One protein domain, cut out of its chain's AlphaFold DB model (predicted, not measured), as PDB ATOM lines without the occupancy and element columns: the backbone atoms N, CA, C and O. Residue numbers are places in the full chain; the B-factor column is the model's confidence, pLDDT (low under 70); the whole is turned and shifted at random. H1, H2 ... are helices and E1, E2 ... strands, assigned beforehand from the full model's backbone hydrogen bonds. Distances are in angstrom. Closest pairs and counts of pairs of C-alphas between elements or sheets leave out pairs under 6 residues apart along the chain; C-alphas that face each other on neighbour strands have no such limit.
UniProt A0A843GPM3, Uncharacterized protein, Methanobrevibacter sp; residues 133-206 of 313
ATOM      1  N   HIS A 133     -18.989 -20.503  49.350       89.69
ATOM      2  CA  HIS A 133     -20.402 -20.538  48.983       89.69
ATOM      3  C   HIS A 133     -20.812 -21.916  48.447       89.69
ATOM      4  O   HIS A 133     -19.961 -22.724  48.079       89.69
ATOM      5  N   PRO A 134     -22.119 -22.221  48.364       90.81
ATOM      6  CA  PRO A 134     -22.576 -23.447  47.722       90.81
ATOM      7  C   PRO A 134     -22.037 -23.573  46.291       90.81
ATOM      8  O   PRO A 134     -22.016 -22.595  45.543       90.81
ATOM      9  N   PHE A 135     -21.631 -24.784  45.914       93.31
ATOM     10  CA  PHE A 135     -21.199 -25.088  44.553       93.31
ATOM     11  C   PHE A 135     -22.368 -24.942  43.569       93.31
ATOM     12  O   PHE A 135     -23.434 -25.535  43.768       93.31
ATOM     13  N   VAL A 136     -22.167 -24.183  42.492       94.00
ATOM     14  CA  VAL A 136     -23.186 -23.965  41.456       94.00
ATOM     15  C   VAL A 136     -22.886 -24.860  40.258       94.00
ATOM     16  O   VAL A 136     -22.078 -24.526  39.400       94.00
ATOM     17  N   ASN A 137     -23.579 -25.992  40.166       95.56
ATOM     18  CA  ASN A 137     -23.273 -27.067  39.216       95.56
ATOM     19  C   ASN A 137     -23.761 -26.848  37.769       95.56
ATOM     20  O   ASN A 137     -23.860 -27.807  37.001       95.56
ATOM     21  N   LYS A 138     -24.130 -25.621  37.392       97.31
ATOM     22  CA  LYS A 138     -24.633 -25.288  36.054       97.31
ATOM     23  C   LYS A 138     -24.247 -23.871  35.664       97.31
ATOM     24  O   LYS A 138     -24.368 -22.967  36.486       97.31
ATOM     25  N   VAL A 139     -23.902 -23.679  34.396       97.88
ATOM     26  CA  VAL A 139     -23.621 -22.370  33.795       97.88
ATOM     27  C   VAL A 139     -24.421 -22.204  32.506       97.88
ATOM     28  O   VAL A 139     -24.555 -23.147  31.727       97.88
ATOM     29  N   PHE A 140     -24.999 -21.025  32.287       98.25
ATOM     30  CA  PHE A 140     -25.723 -20.710  31.056       98.25
ATOM     31  C   PHE A 140     -24.790 -20.020  30.058       98.25
ATOM     32  O   PHE A 140     -24.163 -19.021  30.401       98.25
ATOM     33  N   LEU A 141     -24.719 -20.553  28.839       98.19
ATOM     34  CA  LEU A 141     -23.907 -20.046  27.736       98.19
ATOM     35  C   LEU A 141     -24.838 -19.343  26.729       98.19
ATOM     36  O   LEU A 141     -25.577 -20.032  26.017       98.19
ATOM     37  N   PRO A 142     -24.908 -17.998  26.735       97.81
ATOM     38  CA  PRO A 142     -25.926 -17.242  26.009       97.81
ATOM     39  C   PRO A 142     -25.823 -17.335  24.487       97.81
ATOM     40  O   PRO A 142     -26.871 -17.400  23.843       97.81
ATOM     41  N   ASP A 143     -24.620 -17.354  23.909       97.88
ATOM     42  CA  ASP A 143     -24.478 -17.350  22.448       97.88
ATOM     43  C   ASP A 143     -24.888 -18.708  21.858       97.88
ATOM     44  O   ASP A 143     -25.493 -18.773  20.787       97.88
ATOM     45  N   LEU A 144     -24.621 -19.795  22.588       96.25
ATOM     46  CA  LEU A 144     -25.095 -21.140  22.259       96.25
ATOM     47  C   LEU A 144     -26.536 -21.426  22.714       96.25
ATOM     48  O   LEU A 144     -27.155 -22.372  22.226       96.25
ATOM     49  N   GLY A 145     -27.075 -20.651  23.657       97.75
ATOM     50  CA  GLY A 145     -28.408 -20.857  24.227       97.75
ATOM     51  C   GLY A 145     -28.548 -22.147  25.046       97.75
ATOM     52  O   GLY A 145     -29.647 -22.698  25.137       97.75
ATOM     53  N   ILE A 146     -27.455 -22.646  25.635       97.50
ATOM     54  CA  ILE A 146     -27.426 -23.912  26.387       97.50
ATOM     55  C   ILE A 146     -27.081 -23.700  27.861       97.50
ATOM     56  O   ILE A 146     -26.401 -22.750  28.232       97.50
ATOM     57  N   THR A 147     -27.528 -24.617  28.722       98.00
ATOM     58  CA  THR A 147     -27.047 -24.713  30.109       98.00
ATOM     59  C   THR A 147     -26.110 -25.904  30.222       98.00
ATOM     60  O   THR A 147     -26.541 -27.044  30.051       98.00
ATOM     61  N   LEU A 148     -24.842 -25.640  30.514       97.50
ATOM     62  CA  LEU A 148     -23.809 -26.652  30.656       97.50
ATOM     63  C   LEU A 148     -23.745 -27.130  32.119       97.50
ATOM     64  O   LEU A 148     -23.595 -26.296  33.017       97.50
ATOM     65  N   PRO A 149     -23.877 -28.442  32.391       97.56
ATOM     66  CA  PRO A 149     -23.620 -28.990  33.715       97.56
ATOM     67  C   PRO A 149     -22.117 -28.983  34.017       97.56
ATOM     68  O   PRO A 149     -21.294 -29.319  33.160       97.56
ATOM     69  N   ILE A 150     -21.769 -28.622  35.248       96.12
ATOM     70  CA  ILE A 150     -20.391 -28.610  35.728       96.12
ATOM     71  C   ILE A 150     -20.247 -29.369  37.046       96.12
ATOM     72  O   ILE A 150     -21.185 -29.470  37.839       96.12
ATOM     73  N   LYS A 151     -19.038 -29.856  37.302       94.75
ATOM     74  CA  LYS A 151     -18.631 -30.548  38.524       94.75
ATOM     75  C   LYS A 151     -17.279 -30.031  38.999       94.75
ATOM     76  O   LYS A 151     -16.517 -29.475  38.217       94.75
ATOM     77  N   MET A 152     -16.967 -30.259  40.270       93.62
ATOM     78  CA  MET A 152     -15.581 -30.176  40.720       93.62
ATOM     79  C   MET A 152     -14.804 -31.390  40.204       93.62
ATOM     80  O   MET A 152     -15.312 -32.513  40.343       93.62
ATOM     81  N   PRO A 153     -13.588 -31.195  39.675       92.31
ATOM     82  CA  PRO A 153     -12.704 -32.285  39.302       92.31
ATOM     83  C   PRO A 153     -12.463 -33.234  40.477       92.31
ATOM     84  O   PRO A 153     -12.193 -32.807  41.606       92.31
ATOM     85  N   ARG A 154     -12.548 -34.534  40.205       90.12
ATOM     86  CA  ARG A 154     -12.228 -35.600  41.161       90.12
ATOM     87  C   ARG A 154     -10.994 -36.363  40.712       90.12
ATOM     88  O   ARG A 154     -10.546 -36.219  39.579       90.12
ATOM     89  N   TYR A 155     -10.477 -37.217  41.588       76.44
ATOM     90  CA  TYR A 155      -9.302 -38.045  41.305       76.44
ATOM     91  C   TYR A 155      -9.362 -38.784  39.950       76.44
ATOM     92  O   TYR A 155      -8.427 -38.709  39.161       76.44
ATOM     93  N   ASN A 156     -10.485 -39.425  39.612       72.31
ATOM     94  CA  ASN A 156     -10.599 -40.145  38.333       72.31
ATOM     95  C   ASN A 156     -10.598 -39.230  37.094       72.31
ATOM     96  O   ASN A 156     -10.451 -39.724  35.978       72.31
ATOM     97  N   ASP A 157     -10.770 -37.919  37.273       72.12
ATOM     98  CA  ASP A 157     -10.719 -36.950  36.182       72.12
ATOM     99  C   ASP A 157      -9.270 -36.524  35.869       72.12
ATOM    100  O   ASP A 157      -8.968 -36.189  34.728       72.12
ATOM    101  N   SER A 158      -8.346 -36.595  36.842       59.94
ATOM    102  CA  SER A 158      -6.965 -36.087  36.726       59.94
ATOM    103  C   SER A 158      -5.973 -37.024  36.032       59.94
ATOM    104  O   SER A 158      -4.768 -36.827  36.145       59.94
ATOM    105  N   ILE A 159      -6.445 -38.061  35.337       54.06
ATOM    106  CA  ILE A 159      -5.578 -39.029  34.636       54.06
ATOM    107  C   ILE A 159      -4.910 -38.391  33.395       54.06
ATOM    108  O   ILE A 159      -4.017 -38.974  32.786       54.06
ATOM    109  N   TYR A 160      -5.308 -37.172  33.026       55.41
ATOM    110  CA  TYR A 160      -4.764 -36.437  31.890       55.41
ATOM    111  C   TYR A 160      -3.735 -35.405  32.356       55.41
ATOM    112  O   TYR A 160      -4.019 -34.597  33.242       55.41
ATOM    113  N   GLU A 161      -2.541 -35.426  31.753       62.31
ATOM    114  CA  GLU A 161      -1.567 -34.343  31.914       62.31
ATOM    115  C   GLU A 161      -2.211 -33.044  31.419       62.31
ATOM    116  O   GLU A 161      -2.521 -32.914  30.237       62.31
ATOM    117  N   ILE A 162      -2.458 -32.113  32.342       64.75
ATOM    118  CA  ILE A 162      -3.013 -30.797  32.027       64.75
ATOM    119  C   ILE A 162      -1.909 -30.005  31.331       64.75
ATOM    120  O   ILE A 162      -0.935 -29.611  31.974       64.75
ATOM    121  N   ASN A 163      -2.046 -29.790  30.023       66.31
ATOM    122  CA  ASN A 163      -1.030 -29.099  29.233       66.31
ATOM    123  C   ASN A 163      -1.347 -27.612  29.046       66.31
ATOM    124  O   ASN A 163      -0.437 -26.818  28.797       66.31
ATOM    125  N   ASP A 164      -2.616 -27.221  29.177       78.88
ATOM    126  CA  ASP A 164      -3.065 -25.841  29.014       78.88
ATOM    127  C   ASP A 164      -4.309 -25.490  29.866       78.88
ATOM    128  O   ASP A 164      -4.892 -26.323  30.561       78.88
ATOM    129  N   ASP A 165      -4.706 -24.213  29.823       82.25
ATOM    130  CA  ASP A 165      -5.903 -23.690  30.500       82.25
ATOM    131  C   ASP A 165      -7.207 -24.384  30.033       82.25
ATOM    132  O   ASP A 165      -8.198 -24.377  30.765       82.25
ATOM    133  N   ILE A 166      -7.255 -24.934  28.812       88.88
ATOM    134  CA  ILE A 166      -8.455 -25.582  28.254       88.88
ATOM    135  C   ILE A 166      -8.616 -26.977  28.853       88.88
ATOM    136  O   ILE A 166      -9.728 -27.340  29.240       88.88
ATOM    137  N   ASP A 167      -7.524 -27.731  28.980       87.62
ATOM    138  CA  ASP A 167      -7.508 -29.034  29.646       87.62
ATOM    139  C   ASP A 167      -8.037 -28.927  31.079       87.62
ATOM    140  O   ASP A 167      -8.859 -29.744  31.498       87.62
ATOM    141  N   GLU A 168      -7.644 -27.883  31.815       87.75
ATOM    142  CA  GLU A 168      -8.159 -27.632  33.163       87.75
ATOM    143  C   GLU A 168      -9.680 -27.402  33.149       87.75
ATOM    144  O   GLU A 168     -10.405 -28.017  33.931       87.75
ATOM    145  N   ILE A 169     -10.190 -26.588  32.217       92.81
ATOM    146  CA  ILE A 169     -11.631 -26.324  32.063       92.81
ATOM    147  C   ILE A 169     -12.399 -27.605  31.692       92.81
ATOM    148  O   ILE A 169     -13.497 -27.825  32.211       92.81
ATOM    149  N   CYS A 170     -11.838 -28.482  30.850       93.31
ATOM    150  CA  CYS A 170     -12.453 -29.764  30.478       93.31
ATOM    151  C   CYS A 170     -12.816 -30.617  31.701       93.31
ATOM    152  O   CYS A 170     -13.863 -31.277  31.703       93.31
ATOM    153  N   LEU A 171     -11.985 -30.601  32.747       92.12
ATOM    154  CA  LEU A 171     -12.205 -31.395  33.960       92.12
ATOM    155  C   LEU A 171     -13.469 -30.974  34.721       92.12
ATOM    156  O   LEU A 171     -14.099 -31.806  35.378       92.12
ATOM    157  N   TYR A 172     -13.877 -29.709  34.589       94.25
ATOM    158  CA  TYR A 172     -15.086 -29.185  35.222       94.25
ATOM    159  C   TYR A 172     -16.367 -29.536  34.462       94.25
ATOM    160  O   TYR A 172     -17.453 -29.406  35.019       94.25
ATOM    161  N   ILE A 173     -16.292 -29.994  33.208       94.75
ATOM    162  CA  ILE A 173     -17.486 -30.305  32.411       94.75
ATOM    163  C   ILE A 173     -18.063 -31.667  32.825       94.75
ATOM    164  O   ILE A 173     -17.430 -32.715  32.634       94.75
ATOM    165  N   ASP A 174     -19.294 -31.660  33.344       94.50
ATOM    166  CA  ASP A 174     -19.993 -32.853  33.839       94.50
ATOM    167  C   ASP A 174     -20.840 -33.517  32.745       94.50
ATOM    168  O   ASP A 174     -22.070 -33.441  32.711       94.50
ATOM    169  N   THR A 175     -20.157 -34.148  31.794       91.56
ATOM    170  CA  THR A 175     -20.778 -34.885  30.686       91.56
ATOM    171  C   THR A 175     -20.101 -36.235  30.497       91.56
ATOM    172  O   THR A 175     -18.911 -36.370  30.783       91.56
ATOM    173  N   ALA A 176     -20.816 -37.194  29.903       89.12
ATOM    174  CA  ALA A 176     -20.264 -38.494  29.507       89.12
ATOM    175  C   ALA A 176     -19.278 -38.429  28.317       89.12
ATOM    176  O   ALA A 176     -18.718 -39.455  27.943       89.12
ATOM    177  N   ASN A 177     -19.086 -37.245  27.726       90.81
ATOM    178  CA  ASN A 177     -18.169 -37.017  26.612       90.81
ATOM    179  C   ASN A 177     -16.709 -37.298  26.999       90.81
ATOM    180  O   ASN A 177     -16.303 -37.110  28.152       90.81
ATOM    181  N   THR A 178     -15.914 -37.689  26.009       91.56
ATOM    182  CA  THR A 178     -14.464 -37.871  26.133       91.56
ATOM    183  C   THR A 178     -13.744 -36.533  26.346       91.56
ATOM    184  O   THR A 178     -14.297 -35.464  26.087       91.56
ATOM    185  N   MET A 179     -12.489 -36.571  26.808       89.31
ATOM    186  CA  MET A 179     -11.681 -35.350  26.959       89.31
ATOM    187  C   MET A 179     -11.465 -34.622  25.629       89.31
ATOM    188  O   MET A 179     -11.566 -33.402  25.591       89.31
ATOM    189  N   GLU A 180     -11.256 -35.352  24.532       90.88
ATOM    190  CA  GLU A 180     -11.098 -34.768  23.193       90.88
ATOM    191  C   GLU A 180     -12.376 -34.048  22.728       90.88
ATOM    192  O   GLU A 180     -12.324 -32.941  22.187       90.88
ATOM    193  N   GLU A 181     -13.545 -34.636  22.998       94.25
ATOM    194  CA  GLU A 181     -14.842 -34.021  22.700       94.25
ATOM    195  C   GLU A 181     -15.076 -32.757  23.539       94.25
ATOM    196  O   GLU A 181     -15.557 -31.751  23.012       94.25
ATOM    197  N   LYS A 182     -14.711 -32.778  24.826       94.75
ATOM    198  CA  LYS A 182     -14.781 -31.601  25.709       94.75
ATOM    199  C   LYS A 182     -13.830 -30.498  25.252       94.75
ATOM    200  O   LYS A 182     -14.252 -29.348  25.149       94.75
ATOM    201  N   TYR A 183     -12.591 -30.848  24.908       93.50
ATOM    202  CA  TYR A 183     -11.590 -29.912  24.397       93.50
ATOM    203  C   TYR A 183     -12.077 -29.245  23.112       93.50
ATOM    204  O   TYR A 183     -12.042 -28.022  22.976       93.50
ATOM    205  N   THR A 184     -12.603 -30.048  22.185       95.12
ATOM    206  CA  THR A 184     -13.174 -29.564  20.924       95.12
ATOM    207  C   THR A 184     -14.372 -28.654  21.176       95.12
ATOM    208  O   THR A 184     -14.499 -27.614  20.530       95.12
ATOM    209  N   PHE A 185     -15.248 -29.006  22.119       96.31
ATOM    210  CA  PHE A 185     -16.372 -28.160  22.507       96.31
ATOM    211  C   PHE A 185     -15.898 -26.797  23.031       96.31
ATOM    212  O   PHE A 185     -16.338 -25.774  22.512       96.31
ATOM    213  N   ILE A 186     -14.964 -26.773  23.989       95.69
ATOM    214  CA  ILE A 186     -14.439 -25.529  24.576       95.69
ATOM    215  C   ILE A 186     -13.720 -24.681  23.523       95.69
ATOM    216  O   ILE A 186     -13.935 -23.473  23.459       95.69
ATOM    217  N   SER A 187     -12.916 -25.308  22.665       94.44
ATOM    218  CA  SER A 187     -12.154 -24.622  21.611       94.44
ATOM    219  C   SER A 187     -13.041 -23.947  20.561       94.44
ATOM    220  O   SER A 187     -12.600 -23.013  19.894       94.44
ATOM    221  N   ASN A 188     -14.284 -24.409  20.409       96.25
ATOM    222  CA  ASN A 188     -15.265 -23.848  19.480       96.25
ATOM    223  C   ASN A 188     -16.253 -22.874  20.147       96.25
ATOM    224  O   ASN A 188     -17.148 -22.368  19.466       96.25
ATOM    225  N   LEU A 189     -16.121 -22.606  21.453       97.25
ATOM    226  CA  LEU A 189     -16.938 -21.594  22.121       97.25
ATOM    227  C   LEU A 189     -16.651 -20.205  21.547       97.25
ATOM    228  O   LEU A 189     -15.524 -19.868  21.177       97.25
ATOM    229  N   THR A 190     -17.681 -19.360  21.523       97.69
ATOM    230  CA  THR A 190     -17.469 -17.931  21.288       97.69
ATOM    231  C   THR A 190     -16.643 -17.347  22.437       97.69
ATOM    232  O   THR A 190     -16.647 -17.861  23.557       97.69
ATOM    233  N   ALA A 191     -15.953 -16.231  22.190       97.00
ATOM    234  CA  ALA A 191     -15.175 -15.568  23.237       97.00
ATOM    235  C   ALA A 191     -16.038 -15.183  24.455       97.00
ATOM    236  O   ALA A 191     -15.566 -15.246  25.586       97.00
ATOM    237  N   ASN A 192     -17.303 -14.808  24.231       97.94
ATOM    238  CA  ASN A 192     -18.238 -14.453  25.295       97.94
ATOM    239  C   ASN A 192     -18.610 -15.675  26.153       97.94
ATOM    240  O   ASN A 192     -18.417 -15.647  27.367       97.94
ATOM    241  N   ASP A 193     -19.054 -16.768  25.525       98.31
ATOM    242  CA  ASP A 193     -19.417 -18.002  26.232       98.31
ATOM    243  C   ASP A 193     -18.209 -18.616  26.958       98.31
ATOM    244  O   ASP A 193     -18.331 -19.057  28.101       98.31
ATOM    245  N   PHE A 194     -17.021 -18.580  26.343       97.19
ATOM    246  CA  PHE A 194     -15.781 -19.027  26.981       97.19
ATOM    247  C   PHE A 194     -15.453 -18.212  28.240       97.19
ATOM    248  O   PHE A 194     -15.126 -18.783  29.280       97.19
ATOM    249  N   MET A 195     -15.571 -16.880  28.179       97.38
ATOM    250  CA  MET A 195     -15.317 -16.014  29.335       97.38
ATOM    251  C   MET A 195     -16.332 -16.233  30.460       97.38
ATOM    252  O   MET A 195     -15.938 -16.231  31.626       97.38
ATOM    253  N   ILE A 196     -17.606 -16.464  30.131       98.12
ATOM    254  CA  ILE A 196     -18.649 -16.802  31.111       98.12
ATOM    255  C   ILE A 196     -18.337 -18.138  31.789       98.12
ATOM    256  O   ILE A 196     -18.370 -18.220  33.016       98.12
ATOM    257  N   LEU A 197     -17.981 -19.167  31.013       97.62
ATOM    258  CA  LEU A 197     -17.585 -20.469  31.551       97.62
ATOM    259  C   LEU A 197     -16.364 -20.347  32.473       97.62
ATOM    260  O   LEU A 197     -16.387 -20.860  33.591       97.62
ATOM    261  N   LYS A 198     -15.318 -19.636  32.032       96.50
ATOM    262  CA  LYS A 198     -14.088 -19.438  32.811       96.50
ATOM    263  C   LYS A 198     -14.353 -18.676  34.110       96.50
ATOM    264  O   LYS A 198     -13.843 -19.080  35.150       96.50
ATOM    265  N   ALA A 199     -15.158 -17.613  34.066       96.44
ATOM    266  CA  ALA A 199     -15.548 -16.863  35.260       96.44
ATOM    267  C   ALA A 199     -16.340 -17.738  36.239       96.44
ATOM    268  O   ALA A 199     -16.023 -17.774  37.422       96.44
ATOM    269  N   HIS A 200     -17.301 -18.517  35.738       96.88
ATOM    270  CA  HIS A 200     -18.094 -19.420  36.571       96.88
ATOM    271  C   HIS A 200     -17.235 -20.505  37.238       96.88
ATOM    272  O   HIS A 200     -17.445 -20.828  38.406       96.88
ATOM    273  N   ILE A 201     -16.256 -21.069  36.524       95.62
ATOM    274  CA  ILE A 201     -15.297 -22.024  37.104       95.62
ATOM    275  C   ILE A 201     -14.418 -21.339  38.152       95.62
ATOM    276  O   ILE A 201     -14.241 -21.894  39.231       95.62
ATOM    277  N   ALA A 202     -13.913 -20.136  37.868       93.81
ATOM    278  CA  ALA A 202     -13.090 -19.375  38.805       93.81
ATOM    279  C   ALA A 202     -13.845 -19.027  40.096       93.81
ATOM    280  O   ALA A 202     -13.276 -19.148  41.178       93.81
ATOM    281  N   ASP A 203     -15.128 -18.673  40.004       94.44
ATOM    282  CA  ASP A 203     -15.978 -18.426  41.174       94.44
ATOM    283  C   ASP A 203     -16.166 -19.699  42.008       94.44
ATOM    284  O   ASP A 203     -16.237 -19.645  43.227       94.44
ATOM    285  N   ASN A 204     -16.205 -20.872  41.372       93.94
ATOM    286  CA  ASN A 204     -16.284 -22.150  42.073       93.94
ATOM    287  C   ASN A 204     -14.904 -22.739  42.404       93.94
ATOM    288  O   ASN A 204     -14.849 -23.869  42.868       93.94
ATOM    289  N   TYR A 205     -13.794 -22.039  42.176       93.25
ATOM    290  CA  TYR A 205     -12.466 -22.599  42.409       93.25
ATOM    291  C   TYR A 205     -12.155 -22.725  43.908       93.25
ATOM    292  O   TYR A 205     -12.394 -21.816  44.700       93.25
ATOM    293  N   CYS A 206     -11.550 -23.847  44.293       95.38
ATOM    294  CA  CYS A 206     -10.923 -24.032  45.599       95.38
ATOM    295  C   CYS A 206      -9.646 -24.864  45.439       95.38
ATOM    296  O   CYS A 206      -9.520 -25.632  44.485       95.38
TER     297      CYS A 206
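This is residues 133 to 206 of the 313 residues of an uncharacterized protein of Methanobrevibacter sp (UniProt A0A843GPM3). A small hairpin of two strands, E1 and E2, has the longest helix, H3, running alongside it next to E1, and two shorter helices sit to one side, where H2 crosses H1 steeply. H1 lies nearest the middle, and a long loop, residues 150 to 164, leaves the hairpin and swings out in a wide arc round H1 before entering it. The printed part has 74 residues, with two named strands and three named helices in the order E1, E2, H1, H2, H3; the sheet, E1 - E2, is antiparallel, and the class is mixed, helices and strands. The whole is compact, with a radius of gyration of the C-alphas of 11.6 A, and its rounded outline spans 31 by 30 by 21 A.

Strand E1, residues 138 to 141, and strand E2, residues 146 to 149, are antiparallel neighbours at 152 degrees and form a hairpin. N 141 and O 146 are 2.8 A apart and N 148 and O 139 are 2.8 A apart, both within hydrogen-bond range. Helix H1, residues 165 to 172, touches helix H2, residues 179 to 187, at a steep tilt of 61 degrees, opposite ways; their closest C-alphas, those of Cys 170 and Lys 182, are 5.6 A apart. Helix H3, residues 191 to 203, only just touches H1, with 3 pairs of C-alphas within 8 A, made by H3's residues 198 to 201 alone; the closest C-alphas, those of Ile 169 and Lys 198, are 7.3 A apart. H2 and H3 are close but not clearly touching, with the C-alphas of Ile 186 and Phe 194 closest at 7.1 A. The closest C-alphas of E1 and H3, those of Leu 141 and Asp 193, are 5.2 A apart, while E2 and H3 are apart. In H2 and H3 every O i to N i+4 pair is within hydrogen-bond range; in H1 3 of 4 are.

E1 begins at C-alpha 138, (-24.633, -25.288, 36.054), and is 9.9 A long from first to last C-alpha; E2 is 9.7 A long. H1 has 8 residues and measures 11.7 A, beginning at C-alpha 165, (-5.903, -23.690, 30.500). H2 has 9 residues and measures 12.0 A. H3 has 13 residues and measures 18.2 A, ending at C-alpha 203, (-15.978, -18.426, 41.174).

The C-alphas farthest apart, those of Asp 143 and Tyr 155, are 31.8 A apart. The printed part has no cut. The link from E2 to H1, 15 residues, is long; those from E1 to E2 and from H2 to H3 are tight, and that from H1 to H2 is short. The mean pLDDT of the printed part is 90.7, and residues 158 to 163, in the long link, are under 70.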